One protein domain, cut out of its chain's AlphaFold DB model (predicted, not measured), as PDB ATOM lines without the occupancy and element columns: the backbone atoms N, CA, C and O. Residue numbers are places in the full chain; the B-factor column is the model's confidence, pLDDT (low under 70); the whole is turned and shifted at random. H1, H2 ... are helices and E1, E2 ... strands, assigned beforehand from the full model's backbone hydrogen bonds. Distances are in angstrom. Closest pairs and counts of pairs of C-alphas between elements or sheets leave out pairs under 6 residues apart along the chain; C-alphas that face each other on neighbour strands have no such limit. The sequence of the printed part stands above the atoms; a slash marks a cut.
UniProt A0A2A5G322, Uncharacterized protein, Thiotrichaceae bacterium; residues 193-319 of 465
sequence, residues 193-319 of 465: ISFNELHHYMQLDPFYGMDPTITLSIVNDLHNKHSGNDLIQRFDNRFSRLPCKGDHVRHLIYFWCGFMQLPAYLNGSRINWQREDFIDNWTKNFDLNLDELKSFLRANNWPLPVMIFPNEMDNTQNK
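What this domain is: This is residues 193 to 319 of the 465 residues of an uncharacterized protein of Thiotrichaceae bacterium (UniProt A0A2A5G322). Helix H4 is the core, with H1, H2 and H5 packed round it on different sides; H3 lies at one end of the longest axis, close to H2 and H4. Toward the other end lie H6 and the short H7, which touch no helix, with the unnamed stretch 300 to 315 between them. The printed part has 127 residues, with seven named helices and one named strand in the order H1 H2 H3 H4 H5 E1 H6 H7, and the class is mostly helix. It is compact, with a radius of gyration of the C-alphas of 13.9 A, and rounded, spanning 39 by 34 by 26 A.

How they stand to each other: Residues 193 to 194 pair antiparallel with residues 287 to 288 of E1, residues 287 to 289, which pairs with no named strand. H1, residues 195 to 204, touches H4, residues 248 to 258, at a steep tilt of 41 degrees, opposite ways; the closest C-alphas, those of His 199 and Arg 250, are 6.1 A apart. H2, residues 212 to 225, touches H4 the same way at a tilt of 36 degrees, only just steep, with the C-alphas of Val 219 and Leu 252 closest at 6.0 A. H3, residues 230 to 239, is close to H2 but not clearly touching, with the C-alphas of His 223 and Ile 232 closest at 7.0 A. H4 is the hub, touching three helices. The third is H5, residues 275 to 280, at a steep tilt of 50 degrees, opposite ways; the C-alphas of Gly 258 and Arg 275 are closest at 4.9 A. H3 and H5 only just touch, with 3 pairs of C-alphas within 8 A, those of Phe 235 and Ile 279 closest at 6.4 A. Helix packing is mostly crossed, with 1 of 4 touching pairs at a shallow tilt. E1 and H6, residues 290 to 299, meet only through their link. H6 is apart from H7, residues 316 to 319. In H1, H2, H3, H4 and H6 every O i to N i+4 pair is within hydrogen-bond range, in H5 1 of 2, and H7 is too short for such a pair.

Where its parts are: H1 begins at C-alpha 195 (205.715, 208.759, 237.734) and is 14.4 A long from first to last C-alpha. H2, the longest helix, measures 19.9 A, H3 14.3 A, H4 15.0 A and H6 14.1 A. H7 ends at C-alpha 319 (182.561, 207.563, 243.162).

The domain as a whole: The C-alphas of Asp 230 and Asn 311 are the two farthest apart, at 39.9 A. The printed part has no cut; the long links are H4 to H5 and H6 to H7, each of 16 residues. Mean pLDDT of the printed part is 89.5, and residue 242 alone is under 70.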
ATOM      1  N   ILE A 193     203.504 215.897 237.291       93.19
ATOM      2  CA  ILE A 193     203.676 214.944 238.382       93.19
ATOM      3  C   ILE A 193     204.663 213.875 237.946       93.19
ATOM      4  O   ILE A 193     204.542 213.342 236.839       93.19
ATOM      5  N   SER A 194     205.624 213.529 238.799       94.69
ATOM      6  CA  SER A 194     206.530 212.435 238.466       94.69
ATOM      7  C   SER A 194     205.814 211.085 238.540       94.69
ATOM      8  O   SER A 194     204.865 210.889 239.303       94.69
ATOM      9  N   PHE A 195     206.283 210.106 237.770       94.38
ATOM     10  CA  PHE A 195     205.715 208.759 237.734       94.38
ATOM     11  C   PHE A 195     205.638 208.138 239.132       94.38
ATOM     12  O   PHE A 195     204.627 207.536 239.491       94.38
ATOM     13  N   ASN A 196     206.696 208.293 239.933       88.69
ATOM     14  CA  ASN A 196     206.735 207.758 241.293       88.69
ATOM     15  C   ASN A 196     205.727 208.448 242.226       88.69
ATOM     16  O   ASN A 196     205.130 207.773 243.061       88.69
ATOM     17  N   GLU A 197     205.508 209.757 242.083       86.50
ATOM     18  CA  GLU A 197     204.486 210.479 242.853       86.50
ATOM     19  C   GLU A 197     203.074 210.067 242.431       86.50
ATOM     20  O   GLU A 197     202.244 209.770 243.288       86.50
ATOM     21  N   LEU A 198     202.807 209.957 241.122       95.06
ATOM     22  CA  LEU A 198     201.528 209.458 240.610       95.06
ATOM     23  C   LEU A 198     201.253 208.039 241.120       95.06
ATOM     24  O   LEU A 198     200.164 207.759 241.618       95.06
ATOM     25  N   HIS A 199     202.249 207.155 241.030       94.06
ATOM     26  CA  HIS A 199     202.178 205.789 241.546       94.06
ATOM     27  C   HIS A 199     201.831 205.772 243.033       94.06
ATOM     28  O   HIS A 199     200.895 205.077 243.426       94.06
ATOM     29  N   HIS A 200     202.514 206.587 243.836       87.69
ATOM     30  CA  HIS A 200     202.247 206.710 245.263       87.69
ATOM     31  C   HIS A 200     200.817 207.186 245.552       87.69
ATOM     32  O   HIS A 200     200.097 206.535 246.308       87.69
ATOM     33  N   TYR A 201     200.360 208.270 244.919       89.62
ATOM     34  CA  TYR A 201     199.002 208.769 245.145       89.62
ATOM     35  C   TYR A 201     197.930 207.789 244.680       89.62
ATOM     36  O   TYR A 201     196.908 207.650 245.345       89.62
ATOM     37  N   MET A 202     198.165 207.064 243.586       93.88
ATOM     38  CA  MET A 202     197.245 206.025 243.136       93.88
ATOM     39  C   MET A 202     197.210 204.813 244.072       93.88
ATOM     40  O   MET A 202     196.152 204.215 244.221       93.88
ATOM     41  N   GLN A 203     198.318 204.458 244.731       87.75
ATOM     42  CA  GLN A 203     198.328 203.409 245.762       87.75
ATOM     43  C   GLN A 203     197.528 203.796 247.013       87.75
ATOM     44  O   GLN A 203     196.974 202.923 247.676       87.75
ATOM     45  N   LEU A 204     197.454 205.088 247.330       82.25
ATOM     46  CA  LEU A 204     196.651 205.606 248.440       82.25
ATOM     47  C   LEU A 204     195.192 205.878 248.050       82.25
ATOM     48  O   LEU A 204     194.356 206.151 248.911       82.25
ATOM     49  N   ASP A 205     194.874 205.822 246.760       91.44
ATOM     50  CA  ASP A 205     193.559 206.185 246.261       91.44
ATOM     51  C   ASP A 205     192.495 205.117 246.613       91.44
ATOM     52  O   ASP A 205     192.747 203.916 246.451       91.44
ATOM     53  N   PRO A 206     191.282 205.514 247.053       80.25
ATOM     54  CA  PRO A 206     190.225 204.574 247.432       80.25
ATOM     55  C   PRO A 206     189.765 203.637 246.309       80.25
ATOM     56  O   PRO A 206     189.272 202.549 246.592       80.25
ATOM     57  N   PHE A 207     189.879 204.068 245.052       88.69
ATOM     58  CA  PHE A 207     189.443 203.314 243.880       88.69
ATOM     59  C   PHE A 207     190.597 202.539 243.240       88.69
ATOM     60  O   PHE A 207     190.412 201.385 242.865       88.69
ATOM     61  N   TYR A 208     191.778 203.155 243.108       92.00
ATOM     62  CA  TYR A 208     192.915 202.523 242.427       92.00
ATOM     63  C   TYR A 208     193.830 201.700 243.352       92.00
ATOM     64  O   TYR A 208     194.462 200.745 242.897       92.00
ATOM     65  N   GLY A 209     193.946 202.058 244.628       81.44
ATOM     66  CA  GLY A 209     195.011 201.553 245.495       81.44
ATOM     67  C   GLY A 209     194.542 200.707 246.671       81.44
ATOM     68  O   GLY A 209     195.087 199.628 246.903       81.44
ATOM     69  N   MET A 210     193.515 201.166 247.396       71.50
ATOM     70  CA  MET A 210     193.042 200.485 248.610       71.50
ATOM     71  C   MET A 210     192.451 199.097 248.344       71.50
ATOM     72  O   MET A 210     192.582 198.208 249.186       71.50
ATOM     73  N   ASP A 211     191.821 198.903 247.184       76.00
ATOM     74  CA  ASP A 211     191.333 197.602 246.741       76.00
ATOM     75  C   ASP A 211     192.064 197.172 245.456       76.00
ATOM     76  O   ASP A 211     191.719 197.624 244.356       76.00
ATOM     77  N   PRO A 212     193.061 196.274 245.551       75.38
ATOM     78  CA  PRO A 212     193.803 195.823 244.382       75.38
ATOM     79  C   PRO A 212     192.915 195.087 243.370       75.38
ATOM     80  O   PRO A 212     193.321 194.959 242.217       75.38
ATOM     81  N   THR A 213     191.715 194.621 243.749       78.69
ATOM     82  CA  THR A 213     190.815 193.903 242.835       78.69
ATOM     83  C   THR A 213     190.259 194.800 241.734       78.69
ATOM     84  O   THR A 213     190.132 194.337 240.601       78.69
ATOM     85  N   ILE A 214     190.000 196.083 242.014       84.56
ATOM     86  CA  ILE A 214     189.491 197.037 241.019       84.56
ATOM     87  C   ILE A 214     190.567 197.307 239.970       84.56
ATOM     88  O   ILE A 214     190.337 197.109 238.777       84.56
ATOM     89  N   THR A 215     191.764 197.700 240.405       91.06
ATOM     90  CA  THR A 215     192.890 197.955 239.496       91.06
ATOM     91  C   THR A 215     193.280 196.702 238.725       91.06
ATOM     92  O   THR A 215     193.507 196.777 237.520       91.06
ATOM     93  N   LEU A 216     193.286 195.535 239.375       90.00
ATOM     94  CA  LEU A 216     193.504 194.261 238.696       90.00
ATOM     95  C   LEU A 216     192.423 193.979 237.644       90.00
ATOM     96  O   LEU A 216     192.758 193.540 236.549       90.00
ATOM     97  N   SER A 217     191.149 194.261 237.932       89.81
ATOM     98  CA  SER A 217     190.062 194.128 236.954       89.81
ATOM     99  C   SER A 217     190.286 195.035 235.746       89.81
ATOM    100  O   SER A 217     190.197 194.560 234.620       89.81
ATOM    101  N   ILE A 218     190.647 196.306 235.964       92.19
ATOM    102  CA  ILE A 218     190.934 197.257 234.879       92.19
ATOM    103  C   ILE A 218     192.104 196.754 234.027       92.19
ATOM    104  O   ILE A 218     192.016 196.738 232.800       92.19
ATOM    105  N   VAL A 219     193.189 196.307 234.661       93.62
ATOM    106  CA  VAL A 219     194.359 195.754 233.963       93.62
ATOM    107  C   VAL A 219     193.975 194.508 233.157       93.62
ATOM    108  O   VAL A 219     194.351 194.400 231.991       93.62
ATOM    109  N   ASN A 220     193.184 193.597 233.724       92.50
ATOM    110  CA  ASN A 220     192.722 192.399 233.023       92.50
ATOM    111  C   ASN A 220     191.817 192.738 231.831       92.50
ATOM    112  O   ASN A 220     191.972 192.148 230.763       92.50
ATOM    113  N   ASP A 221     190.908 193.702 231.977       92.19
ATOM    114  CA  ASP A 221     190.044 194.162 230.887       92.19
ATOM    115  C   ASP A 221     190.864 194.765 229.739       92.19
ATOM    116  O   ASP A 221     190.595 194.492 228.565       92.19
ATOM    117  N   LEU A 222     191.912 195.526 230.069       93.00
ATOM    118  CA  LEU A 222     192.859 196.060 229.092       93.00
ATOM    119  C   LEU A 222     193.622 194.940 228.369       93.00
ATOM    120  O   LEU A 222     193.707 194.962 227.139       93.00
ATOM    121  N   HIS A 223     194.109 193.925 229.087       92.69
ATOM    122  CA  HIS A 223     194.734 192.744 228.472       92.69
ATOM    123  C   HIS A 223     193.774 191.999 227.548       92.69
ATOM    124  O   HIS A 223     194.126 191.689 226.411       92.69
ATOM    125  N   ASN A 224     192.536 191.776 227.987       92.56
ATOM    126  CA  ASN A 224     191.517 191.080 227.204       92.56
ATOM    127  C   ASN A 224     191.200 191.822 225.900       92.56
ATOM    128  O   ASN A 224     191.174 191.207 224.827       92.56
ATOM    129  N   LYS A 225     191.039 193.152 225.973       92.50
ATOM    130  CA  LYS A 225     190.810 194.029 224.812       92.50
ATOM    131  C   LYS A 225     191.950 193.966 223.790       92.50
ATOM    132  O   LYS A 225     191.741 194.267 222.615       92.50
ATOM    133  N   HIS A 226     193.137 193.545 224.218       89.50
ATOM    134  CA  HIS A 226     194.336 193.468 223.394       89.50
ATOM    135  C   HIS A 226     194.975 192.070 223.344       89.50
ATOM    136  O   HIS A 226     196.166 191.944 223.063       89.50
ATOM    137  N   SER A 227     194.189 191.013 223.555       88.75
ATOM    138  CA  SER A 227     194.665 189.624 223.661       88.75
ATOM    139  C   SER A 227     195.469 189.112 222.451       88.75
ATOM    140  O   SER A 227     196.314 188.231 222.606       88.75
ATOM    141  N   GLY A 228     195.272 189.694 221.262       90.44
ATOM    142  CA  GLY A 228     196.039 189.388 220.045       90.44
ATOM    143  C   GLY A 228     197.338 190.183 219.856       90.44
ATOM    144  O   GLY A 228     197.936 190.106 218.787       90.44
ATOM    145  N   ASN A 229     197.756 190.995 220.832       91.44
ATOM    146  CA  ASN A 229     198.952 191.830 220.727       91.44
ATOM    147  C   ASN A 229     200.140 191.207 221.481       91.44
ATOM    148  O   ASN A 229     200.223 191.286 222.708       91.44
ATOM    149  N   ASP A 230     201.100 190.660 220.731       91.94
ATOM    150  CA  ASP A 230     202.326 190.046 221.265       91.94
ATOM    151  C   ASP A 230     203.119 190.971 222.203       91.94
ATOM    152  O   ASP A 230     203.744 190.501 223.156       91.94
ATOM    153  N   LEU A 231     203.099 192.289 221.975       88.12
ATOM    154  CA  LEU A 231     203.797 193.247 222.839       88.12
ATOM    155  C   LEU A 231     203.176 193.304 224.230       88.12
ATOM    156  O   LEU A 231     203.902 193.388 225.218       88.12
ATOM    157  N   ILE A 232     201.850 193.221 224.314       89.81
ATOM    158  CA  ILE A 232     201.118 193.262 225.583       89.81
ATOM    159  C   ILE A 232     201.347 191.969 226.364       89.81
ATOM    160  O   ILE A 232     201.616 192.020 227.560       89.81
ATOM    161  N   GLN A 233     201.388 190.823 225.681       90.19
ATOM    162  CA  GLN A 233     201.767 189.557 226.313       90.19
ATOM    163  C   GLN A 233     203.215 189.578 226.829       90.19
ATOM    164  O   GLN A 233     203.505 189.078 227.916       90.19
ATOM    165  N   ARG A 234     204.160 190.166 226.079       89.12
ATOM    166  CA  ARG A 234     205.548 190.346 226.548       89.12
ATOM    167  C   ARG A 234     205.627 191.291 227.743       89.12
ATOM    168  O   ARG A 234     206.380 191.020 228.677       89.12
ATOM    169  N   PHE A 235     204.855 192.372 227.710       89.00
ATOM    170  CA  PHE A 235     204.752 193.336 228.798       89.00
ATOM    171  C   PHE A 235     204.221 192.668 230.079       89.00
ATOM    172  O   PHE A 235     204.871 192.760 231.121       89.00
ATOM    173  N   ASP A 236     203.138 191.891 229.990       89.56
ATOM    174  CA  ASP A 236     202.569 191.136 231.116       89.56
ATOM    175  C   ASP A 236     203.553 190.105 231.696       89.56
ATOM    176  O   ASP A 236     203.815 190.047 232.903       89.56
ATOM    177  N   ASN A 237     204.218 189.349 230.817       88.50
ATOM    178  CA  ASN A 237     205.265 188.400 231.199       88.50
ATOM    179  C   ASN A 237     206.453 189.060 231.919       88.50
ATOM    180  O   ASN A 237     207.162 188.394 232.679       88.50
ATOM    181  N   ARG A 238     206.713 190.351 231.672       84.94
ATOM    182  CA  ARG A 238     207.769 191.109 232.353       84.94
ATOM    183  C   ARG A 238     207.280 191.644 233.700       84.94
ATOM    184  O   ARG A 238     207.995 191.493 234.686       84.94
ATOM    185  N   PHE A 239     206.060 192.177 233.766       86.06
ATOM    186  CA  PHE A 239     205.448 192.679 235.006       86.06
ATOM    187  C   PHE A 239     205.136 191.584 236.034       86.06
ATOM    188  O   PHE A 239     205.168 191.834 237.237       86.06
ATOM    189  N   SER A 240     204.905 190.350 235.587       86.06
ATOM    190  CA  SER A 240     204.740 189.183 236.466       86.06
ATOM    191  C   SER A 240     206.041 188.729 237.157       86.06
ATOM    192  O   SER A 240     206.003 187.871 238.048       86.06
ATOM    193  N   ARG A 241     207.196 189.313 236.804       86.00
ATOM    194  CA  ARG A 241     208.514 189.028 237.399       86.00
ATOM    195  C   ARG A 241     208.929 190.120 238.394       86.00
ATOM    196  O   ARG A 241     208.427 191.240 238.379       86.00
ATOM    197  N   LEU A 242     209.856 189.790 239.296       66.69
ATOM    198  CA  LEU A 242     210.423 190.772 240.230       66.69
ATOM    199  C   LEU A 242     211.230 191.844 239.472       66.69
ATOM    200  O   LEU A 242     211.906 191.502 238.499       66.69
ATOM    201  N   PRO A 243     211.199 193.115 239.921       78.38
ATOM    202  CA  PRO A 243     210.590 193.616 241.161       78.38
ATOM    203  C   PRO A 243     209.118 194.064 241.043       78.38
ATOM    204  O   PRO A 243     208.546 194.461 242.049       78.38
ATOM    205  N   CYS A 244     208.489 194.004 239.865       78.88
ATOM    206  CA  CYS A 244     207.125 194.520 239.642       78.88
ATOM    207  C   CYS A 244     205.993 193.557 240.002       78.88
ATOM    208  O   CYS A 244     204.822 193.933 239.927       78.88
ATOM    209  N   LYS A 245     206.321 192.320 240.375       86.75
ATOM    210  CA  LYS A 245     205.329 191.299 240.699       86.75
ATOM    211  C   LYS A 245     204.362 191.798 241.783       86.75
ATOM    212  O   LYS A 245     204.762 191.988 242.927       86.75
ATOM    213  N   GLY A 246     203.088 191.937 241.415       86.00
ATOM    214  CA  GLY A 246     202.006 192.371 242.307       86.00
ATOM    215  C   GLY A 246     201.768 193.885 242.357       86.00
ATOM    216  O   GLY A 246     200.829 194.321 243.014       86.00
ATOM    217  N   ASP A 247     202.561 194.696 241.651       91.56
ATOM    218  CA  ASP A 247     202.360 196.147 241.581       91.56
ATOM    219  C   ASP A 247     201.397 196.516 240.438       91.56
ATOM    220  O   ASP A 247     201.790 196.974 239.361       91.56
ATOM    221  N   HIS A 248     200.106 196.260 240.663       93.38
ATOM    222  CA  HIS A 248     199.056 196.475 239.661       93.38
ATOM    223  C   HIS A 248     198.846 197.956 239.317       93.38
ATOM    224  O   HIS A 248     198.497 198.271 238.183       93.38
ATOM    225  N   VAL A 249     199.106 198.871 240.255       94.31
ATOM    226  CA  VAL A 249     199.003 200.319 240.012       94.31
ATOM    227  C   VAL A 249     200.095 200.771 239.048       94.31
ATOM    228  O   VAL A 249     199.813 201.447 238.062       94.31
ATOM    229  N   ARG A 250     201.339 200.335 239.271       94.00
ATOM    230  CA  ARG A 250     202.443 200.589 238.336       94.00
ATOM    231  C   ARG A 250     202.140 200.001 236.963       94.00
ATOM    232  O   ARG A 250     202.334 200.684 235.962       94.00
ATOM    233  N   HIS A 251     201.639 198.763 236.925       93.56
ATOM    234  CA  HIS A 251     201.209 198.104 235.690       93.56
ATOM    235  C   HIS A 251     200.202 198.983 234.932       93.56
ATOM    236  O   HIS A 251     200.397 199.252 233.748       93.56
ATOM    237  N   LEU A 252     199.179 199.489 235.623       95.31
ATOM    238  CA  LEU A 252     198.143 200.337 235.041       95.31
ATOM    239  C   LEU A 252     198.701 201.648 234.460       95.31
ATOM    240  O   LEU A 252     198.403 201.962 233.309       95.31
ATOM    241  N   ILE A 253     199.555 202.373 235.194       95.19
ATOM    242  CA  ILE A 253     200.135 203.644 234.712       95.19
ATOM    243  C   ILE A 253     200.995 203.417 233.462       95.19
ATOM    244  O   ILE A 253     200.905 204.174 232.491       95.19
ATOM    245  N   TYR A 254     201.803 202.353 233.435       93.44
ATOM    246  CA  TYR A 254     202.555 202.001 232.228       93.44
ATOM    247  C   TYR A 254     201.641 201.626 231.065       93.44
ATOM    248  O   TYR A 254     201.954 201.954 229.920       93.44
ATOM    249  N   PHE A 255     200.506 200.982 231.343       93.19
ATOM    250  CA  PHE A 255     199.516 200.683 230.318       93.19
ATOM    251  C   PHE A 255     198.942 201.968 229.709       93.19
ATOM    252  O   PHE A 255     198.850 202.083 228.483       93.19
ATOM    253  N   TRP A 256     198.631 202.957 230.552       95.38
ATOM    254  CA  TRP A 256     198.160 204.270 230.117       95.38
ATOM    255  C   TRP A 256     199.163 204.957 229.190       95.38
ATOM    256  O   TRP A 256     198.799 205.375 228.090       95.38
ATOM    257  N   CYS A 257     200.433 205.011 229.590       94.81
ATOM    258  CA  CYS A 257     201.468 205.699 228.818       94.81
ATOM    259  C   CYS A 257     201.836 204.932 227.540       94.81
ATOM    260  O   CYS A 257     201.775 205.472 226.438       94.81
ATOM    261  N   GLY A 258     202.167 203.645 227.672       91.12
ATOM    262  CA  GLY A 258     202.694 202.840 226.574       91.12
ATOM    263  C   GLY A 258     201.641 202.426 225.554       91.12
ATOM    264  O   GLY A 258     201.872 202.528 224.352       91.12
ATOM    265  N   PHE A 259     200.467 201.970 225.997       90.62
ATOM    266  CA  PHE A 259     199.472 201.374 225.096       90.62
ATOM    267  C   PHE A 259     198.295 202.295 224.788       90.62
ATOM    268  O   PHE A 259     197.712 202.180 223.707       90.62
ATOM    269  N   MET A 260     197.982 203.229 225.688       93.44
ATOM    270  CA  MET A 260     196.858 204.157 225.531       93.44
ATOM    271  C   MET A 260     197.279 205.589 225.187       93.44
ATOM    272  O   MET A 260     196.421 206.461 225.084       93.44
ATOM    273  N   GLN A 261     198.573 205.806 224.925       93.44
ATOM    274  CA  GLN A 261     199.132 207.065 224.424       93.44
ATOM    275  C   GLN A 261     198.944 208.261 225.371       93.44
ATOM    276  O   GLN A 261     198.902 209.403 224.907       93.44
ATOM    277  N   LEU A 262     198.858 208.027 226.686       95.81
ATOM    278  CA  LEU A 262     198.983 209.111 227.659       95.81
ATOM    279  C   LEU A 262     200.391 209.728 227.522       95.81
ATOM    280  O   LEU A 262     201.375 208.992 227.656       95.81
ATOM    281  N   PRO A 263     200.523 211.034 227.219       95.94
ATOM    282  CA  PRO A 263     201.831 211.641 227.026       95.94
ATOM    283  C   PRO A 263     202.671 211.603 228.306       95.94
ATOM    284  O   PRO A 263     202.168 211.788 229.412       95.94
ATOM    285  N   ALA A 264     203.969 211.394 228.124       95.81
ATOM    286  CA  ALA A 264     204.961 211.391 229.185       95.81
ATOM    287  C   ALA A 264     206.110 212.339 228.819       95.81
ATOM    288  O   ALA A 264     206.348 212.628 227.642       95.81
ATOM    289  N   TYR A 265     206.819 212.828 229.827       95.19
ATOM    290  CA  TYR A 265     207.828 213.872 229.704       95.19
ATOM    291  C   TYR A 265     209.095 213.462 230.443       95.19
ATOM    292  O   TYR A 265     209.046 212.828 231.489       95.19
ATOM    293  N   LEU A 266     210.255 213.816 229.908       93.44
ATOM    294  CA  LEU A 266     211.533 213.623 230.577       93.44
ATOM    295  C   LEU A 266     212.291 214.941 230.515       93.44
ATOM    296  O   LEU A 266     212.583 215.434 229.424       93.44
ATOM    297  N   ASN A 267     212.594 215.512 231.682       89.94
ATOM    298  CA  ASN A 267     213.222 216.831 231.803       89.94
ATOM    299  C   ASN A 267     212.432 217.912 231.034       89.94
ATOM    300  O   ASN A 267     212.994 218.653 230.227       89.94
ATOM    301  N   GLY A 268     211.105 217.927 231.206       89.12
ATOM    302  CA  GLY A 268     210.190 218.873 230.552       89.12
ATOM    303  C   GLY A 268     209.946 218.635 229.054       89.12
ATOM    304  O   GLY A 268     209.097 219.289 228.458       89.12
ATOM    305  N   SER A 269     210.646 217.690 228.420       93.56
ATOM    306  CA  SER A 269     210.457 217.373 227.001       93.56
ATOM    307  C   SER A 269     209.569 216.149 226.829       93.56
ATOM    308  O   SER A 269     209.829 215.111 227.435       93.56
ATOM    309  N   ARG A 270     208.547 216.241 225.970       95.00
ATOM    310  CA  ARG A 270     207.677 215.101 225.654       95.00
ATOM    311  C   ARG A 270     208.500 213.949 225.078       95.00
ATOM    312  O   ARG A 270     209.247 214.138 224.116       95.00
ATOM    313  N   ILE A 271     208.352 212.756 225.644       94.19
ATOM    314  CA  ILE A 271     209.011 211.552 225.140       94.19
ATOM    315  C   ILE A 271     208.155 210.922 224.041       94.19
ATOM    316  O   ILE A 271     206.968 210.663 224.220       94.19
ATOM    317  N   ASN A 272     208.776 210.648 222.895       91.19
ATOM    318  CA  ASN A 272     208.151 209.933 221.778       91.19
ATOM    319  C   ASN A 272     208.489 208.440 221.828       91.19
ATOM    320  O   ASN A 272     208.863 207.838 220.820       91.19
ATOM    321  N   TRP A 273     208.415 207.867 223.026       88.56
ATOM    322  CA  TRP A 273     208.624 206.443 223.240       88.56
ATOM    323  C   TRP A 273     207.566 205.643 222.486       88.56
ATOM    324  O   TRP A 273     206.366 205.893 222.612       88.56
ATOM    325  N   GLN A 274     208.022 204.681 221.693       87.50
ATOM    326  CA  GLN A 274     207.168 203.637 221.153       87.50
ATOM    327  C   GLN A 274     206.767 202.668 222.273       87.50
ATOM    328  O   GLN A 274     207.304 202.699 223.383       87.50
ATOM    329  N   ARG A 275     205.806 201.784 221.996       84.62
ATOM    330  CA  ARG A 275     205.294 200.803 222.972       84.62
ATOM    331  C   ARG A 275     206.419 199.957 223.575       84.62
ATOM    332  O   ARG A 275     206.412 199.655 224.765       84.62
ATOM    333  N   GLU A 276     207.391 199.604 222.744       84.44
ATOM    334  CA  GLU A 276     208.585 198.840 223.087       84.44
ATOM    335  C   GLU A 276     209.513 199.619 224.025       84.44
ATOM    336  O   GLU A 276     210.066 199.050 224.964       84.44
ATOM    337  N   ASP A 277     209.626 200.934 223.842       88.00
ATOM    338  CA  ASP A 277     210.508 201.764 224.660       88.00
ATOM    339  C   ASP A 277     210.031 201.819 226.116       88.00
ATOM    340  O   ASP A 277     210.856 201.810 227.029       88.00
ATOM    341  N   PHE A 278     208.719 201.807 226.378       84.44
ATOM    342  CA  PHE A 278     208.199 201.746 227.752       84.44
ATOM    343  C   PHE A 278     208.551 200.428 228.454       84.44
ATOM    344  O   PHE A 278     208.819 200.426 229.655       84.44
ATOM    345  N   ILE A 279     208.615 199.317 227.710       80.50
ATOM    346  CA  ILE A 279     209.060 198.016 228.232       80.50
ATOM    347  C   ILE A 279     210.529 198.071 228.661       80.50
ATOM    348  O   ILE A 279     210.900 197.439 229.651       80.50
ATOM    349  N   ASP A 280     211.366 198.811 227.937       85.06
ATOM    350  CA  ASP A 280     212.805 198.879 228.203       85.06
ATOM    351  C   ASP A 280     213.194 200.005 229.167       85.06
ATOM    352  O   ASP A 280     214.228 199.920 229.829       85.06
ATOM    353  N   ASN A 281     212.335 201.012 229.328       84.75
ATOM    354  CA  ASN A 281     212.556 202.159 230.206       84.75
ATOM    355  C   ASN A 281     211.688 202.144 231.477       84.75
ATOM    356  O   ASN A 281     211.611 203.157 232.166       84.75
ATOM    357  N   TRP A 282     211.095 201.006 231.847       78.62
ATOM    358  CA  TRP A 282     210.183 200.879 232.997       78.62
ATOM    359  C   TRP A 282     210.794 201.185 234.389       78.62
ATOM    360  O   TRP A 282     210.093 201.232 235.405       78.62
ATOM    361  N   THR A 283     212.114 201.361 234.476       78.56
ATOM    362  CA  THR A 283     212.804 201.809 235.699       78.56
ATOM    363  C   THR A 283     213.108 203.303 235.707       78.56
ATOM    364  O   THR A 283     213.564 203.817 236.728       78.56
ATOM    365  N   LYS A 284     212.936 204.003 234.581       84.56
ATOM    366  CA  LYS A 284     213.193 205.442 234.500       84.56
ATOM    367  C   LYS A 284     212.006 206.200 235.081       84.56
ATOM    368  O   LYS A 284     210.860 205.873 234.793       84.56
ATOM    369  N   ASN A 285     212.299 207.220 235.879       88.81
ATOM    370  CA  ASN A 285     211.288 208.188 236.280       88.81
ATOM    371  C   ASN A 285     211.032 209.134 235.098       88.81
ATOM    372  O   ASN A 285     211.981 209.548 234.430       88.81
ATOM    373  N   PHE A 286     209.771 209.437 234.842       94.62
ATOM    374  CA  PHE A 286     209.313 210.403 233.849       94.62
ATOM    375  C   PHE A 286     208.117 211.146 234.437       94.62
ATOM    376  O   PHE A 286     207.511 210.665 235.391       94.62
ATOM    377  N   ASP A 287     207.775 212.290 233.871       95.50
ATOM    378  CA  ASP A 287     206.709 213.147 234.361       95.50
ATOM    379  C   ASP A 287     205.473 213.040 233.469       95.50
ATOM    380  O   ASP A 287     205.554 212.687 232.289       95.50
ATOM    381  N   LEU A 288     204.312 213.348 234.032       96.12
ATOM    382  CA  LEU A 288     203.045 213.454 233.322       96.12
ATOM    383  C   LEU A 288     202.463 214.839 233.567       96.12
ATOM    384  O   LEU A 288     202.490 215.331 234.692       96.12
ATOM    385  N   ASN A 289     201.896 215.458 232.537       95.50
ATOM    386  CA  ASN A 289     201.136 216.689 232.708       95.50
ATOM    387  C   ASN A 289     199.762 216.366 233.333       95.50
ATOM    388  O   ASN A 289     199.057 215.472 232.858       95.50
ATOM    389  N   LEU A 290     199.371 217.070 234.402       94.75
ATOM    390  CA  LEU A 290     198.131 216.776 235.130       94.75
ATOM    391  C   LEU A 290     196.863 217.077 234.322       94.75
ATOM    392  O   LEU A 290     195.875 216.361 234.490       94.75
ATOM    393  N   ASP A 291     196.867 218.074 233.436       94.12
ATOM    394  CA  ASP A 291     195.711 218.372 232.582       94.12
ATOM    395  C   ASP A 291     195.530 217.308 231.494       94.12
ATOM    396  O   ASP A 291     194.402 216.891 231.202       94.12
ATOM    397  N   GLU A 292     196.636 216.803 230.941       95.75
ATOM    398  CA  GLU A 292     196.621 215.678 230.002       95.75
ATOM    399  C   GLU A 292     196.172 214.387 230.694       95.75
ATOM    400  O   GLU A 292     195.309 213.687 230.161       95.75
ATOM    401  N   LEU A 293     196.668 214.103 231.906       96.38
ATOM    402  CA  LEU A 293     196.212 212.972 232.723       96.38
ATOM    403  C   LEU A 293     194.711 213.076 233.023       96.38
ATOM    404  O   LEU A 293     193.972 212.113 232.821       96.38
ATOM    405  N   LYS A 294     194.239 214.248 233.460       95.25
ATOM    406  CA  LYS A 294     192.819 214.504 233.740       95.25
ATOM    407  C   LYS A 294     191.951 214.249 232.508       95.25
ATOM    408  O   LYS A 294     190.957 213.527 232.588       95.25
ATOM    409  N   SER A 295     192.341 214.815 231.368       94.31
ATOM    410  CA  SER A 295     191.628 214.645 230.098       94.31
ATOM    411  C   SER A 295     191.612 213.182 229.653       94.31
ATOM    412  O   SER A 295     190.570 212.668 229.245       94.31
ATOM    413  N   PHE A 296     192.743 212.489 229.791       96.12
ATOM    414  CA  PHE A 296     192.885 211.074 229.461       96.12
ATOM    415  C   PHE A 296     191.965 210.176 230.298       96.12
ATOM    416  O   PHE A 296     191.288 209.309 229.744       96.12
ATOM    417  N   LEU A 297     191.907 210.382 231.617       95.12
ATOM    418  CA  LEU A 297     191.052 209.589 232.503       95.12
ATOM    419  C   LEU A 297     189.567 209.784 232.174       95.12
ATOM    420  O   LEU A 297     188.832 208.804 232.042       95.12
ATOM    421  N   ARG A 298     189.146 211.034 231.940       93.25
ATOM    422  CA  ARG A 298     187.769 211.357 231.532       93.25
ATOM    423  C   ARG A 298     187.397 210.717 230.201       93.25
ATOM    424  O   ARG A 298     186.340 210.104 230.107       93.25
ATOM    425  N   ALA A 299     188.285 210.773 229.209       91.69
ATOM    426  CA  ALA A 299     188.063 210.151 227.902       91.69
ATOM    427  C   ALA A 299     187.886 208.619 227.972       91.69
ATOM    428  O   ALA A 299     187.303 208.026 227.066       91.69
ATOM    429  N   ASN A 300     188.377 207.978 229.037       91.00
ATOM    430  CA  ASN A 300     188.252 206.538 229.270       91.00
ATOM    431  C   ASN A 300     187.193 206.177 230.324       91.00
ATOM    432  O   ASN A 300     187.109 205.022 230.740       91.00
ATOM    433  N   ASN A 301     186.363 207.136 230.738       89.50
ATOM    434  CA  ASN A 301     185.332 206.952 231.756       89.50
ATOM    435  C   ASN A 301     185.864 206.470 233.117       89.50
ATOM    436  O   ASN A 301     185.236 205.663 233.812       89.50
ATOM    437  N   TRP A 302     187.044 206.956 233.501       92.12
ATOM    438  CA  TRP A 302     187.688 206.615 234.763       92.12
ATOM    439  C   TRP A 302     187.655 207.785 235.754       92.12
ATOM    440  O   TRP A 302     187.848 208.932 235.354       92.12
ATOM    441  N   PRO A 303     187.415 207.513 237.054       92.25
ATOM    442  CA  PRO A 303     187.374 208.554 238.073       92.25
ATOM    443  C   PRO A 303     188.751 209.180 238.278       92.25
ATOM    444  O   PRO A 303     189.781 208.507 238.195       92.25
ATOM    445  N   LEU A 304     188.763 210.460 238.627       95.00
ATOM    446  CA  LEU A 304     189.996 211.181 238.919       95.00
ATOM    447  C   LEU A 304     190.525 210.827 240.321       95.00
ATOM    448  O   LEU A 304     189.743 210.869 241.271       95.00
ATOM    449  N   PRO A 305     191.820 210.502 240.505       94.56
ATOM    450  CA  PRO A 305     192.360 210.224 241.834       94.56
ATOM    451  C   PRO A 305     192.148 211.404 242.791       94.56
ATOM    452  O   PRO A 305     192.600 212.514 242.502       94.56
ATOM    453  N   VAL A 306     191.484 211.187 243.930       91.62
ATOM    454  CA  VAL A 306     191.080 212.271 244.851       91.62
ATOM    455  C   VAL A 306     192.274 213.040 245.411       91.62
ATOM    456  O   VAL A 306     192.202 214.251 245.576       91.62
ATOM    457  N   MET A 307     193.400 212.363 245.637       84.31
ATOM    458  CA  MET A 307     194.609 212.999 246.172       84.31
ATOM    459  C   MET A 307     195.262 213.969 245.179       84.31
ATOM    460  O   MET A 307     195.966 214.883 245.594       84.31
ATOM    461  N   ILE A 308     195.019 213.783 243.878       92.19
ATOM    462  CA  ILE A 308     195.559 214.631 242.805       92.19
ATOM    463  C   ILE A 308     194.526 215.687 242.394       92.19
ATOM    464  O   ILE A 308     194.866 216.828 242.093       92.19
ATOM    465  N   PHE A 309     193.244 215.317 242.416       93.69
ATOM    466  CA  PHE A 309     192.133 216.139 241.951       93.69
ATOM    467  C   PHE A 309     191.024 216.262 243.017       93.69
ATOM    468  O   PHE A 309     189.876 215.879 242.771       93.69
ATOM    469  N   PRO A 310     191.328 216.810 244.210       88.00
ATOM    470  CA  PRO A 310     190.399 216.800 245.346       88.00
ATOM    471  C   PRO A 310     189.143 217.640 245.098       88.00
ATOM    472  O   PRO A 310     188.079 217.341 245.631       88.00
ATOM    473  N   ASN A 311     189.257 218.665 244.253       85.94
ATOM    474  CA  ASN A 311     188.174 219.602 243.957       85.94
ATOM    475  C   ASN A 311     187.298 219.165 242.773       85.94
ATOM    476  O   ASN A 311     186.331 219.850 242.449       85.94
ATOM    477  N   GLU A 312     187.641 218.066 242.099       88.38
ATOM    478  CA  GLU A 312     186.875 217.583 240.952       88.38
ATOM    479  C   GLU A 312     185.715 216.695 241.411       88.38
ATOM    480  O   GLU A 312     185.869 215.798 242.240       88.38
ATOM    481  N   MET A 313     184.533 216.925 240.849       82.88
ATOM    482  CA  MET A 313     183.318 216.214 241.247       82.88
ATOM    483  C   MET A 313     183.325 214.733 240.850       82.88
ATOM    484  O   MET A 313     182.743 213.908 241.551       82.88
ATOM    485  N   ASP A 314     184.001 214.381 239.758       87.81
ATOM    486  CA  ASP A 314     184.143 213.018 239.235       87.81
ATOM    487  C   ASP A 314     185.315 212.243 239.865       87.81
ATOM    488  O   ASP A 314     185.741 211.207 239.339       87.81
ATOM    489  N   ASN A 315     185.836 212.715 241.002       92.06
ATOM    490  CA  ASN A 315     186.919 212.044 241.704       92.06
ATOM    491  C   ASN A 315     186.498 210.725 242.387       92.06
ATOM    492  O   ASN A 315     185.319 210.380 242.533       92.06
ATOM    493  N   THR A 316     187.497 209.959 242.811       89.50
ATOM    494  CA  THR A 316     187.336 208.619 243.391       89.50
ATOM    495  C   THR A 316     186.599 208.621 244.730       89.50
ATOM    496  O   THR A 316     185.819 207.703 244.986       89.50
ATOM    497  N   GLN A 317     186.746 209.662 245.556       84.75
ATOM    498  CA  GLN A 317     185.998 209.794 246.811       84.75
ATOM    499  C   GLN A 317     184.490 209.909 246.556       84.75
ATOM    500  O   GLN A 317     183.694 209.241 247.225       84.75
ATOM    501  N   ASN A 318     184.094 210.705 245.562       81.06
ATOM    502  CA  ASN A 318     182.692 210.849 245.186       81.06
ATOM    503  C   ASN A 318     182.153 209.562 244.554       81.06
ATOM    504  O   ASN A 318     181.043 209.147 244.883       81.06
ATOM    505  N   LYS A 319     182.953 208.862 243.737       78.56
ATOM    506  CA  LYS A 319     182.561 207.563 243.162       78.56
ATOM    507  C   LYS A 319     182.231 206.508 244.210       78.56
ATOM    508  O   LYS A 319     181.263 205.776 244.048       78.56
TER     509      LYS A 319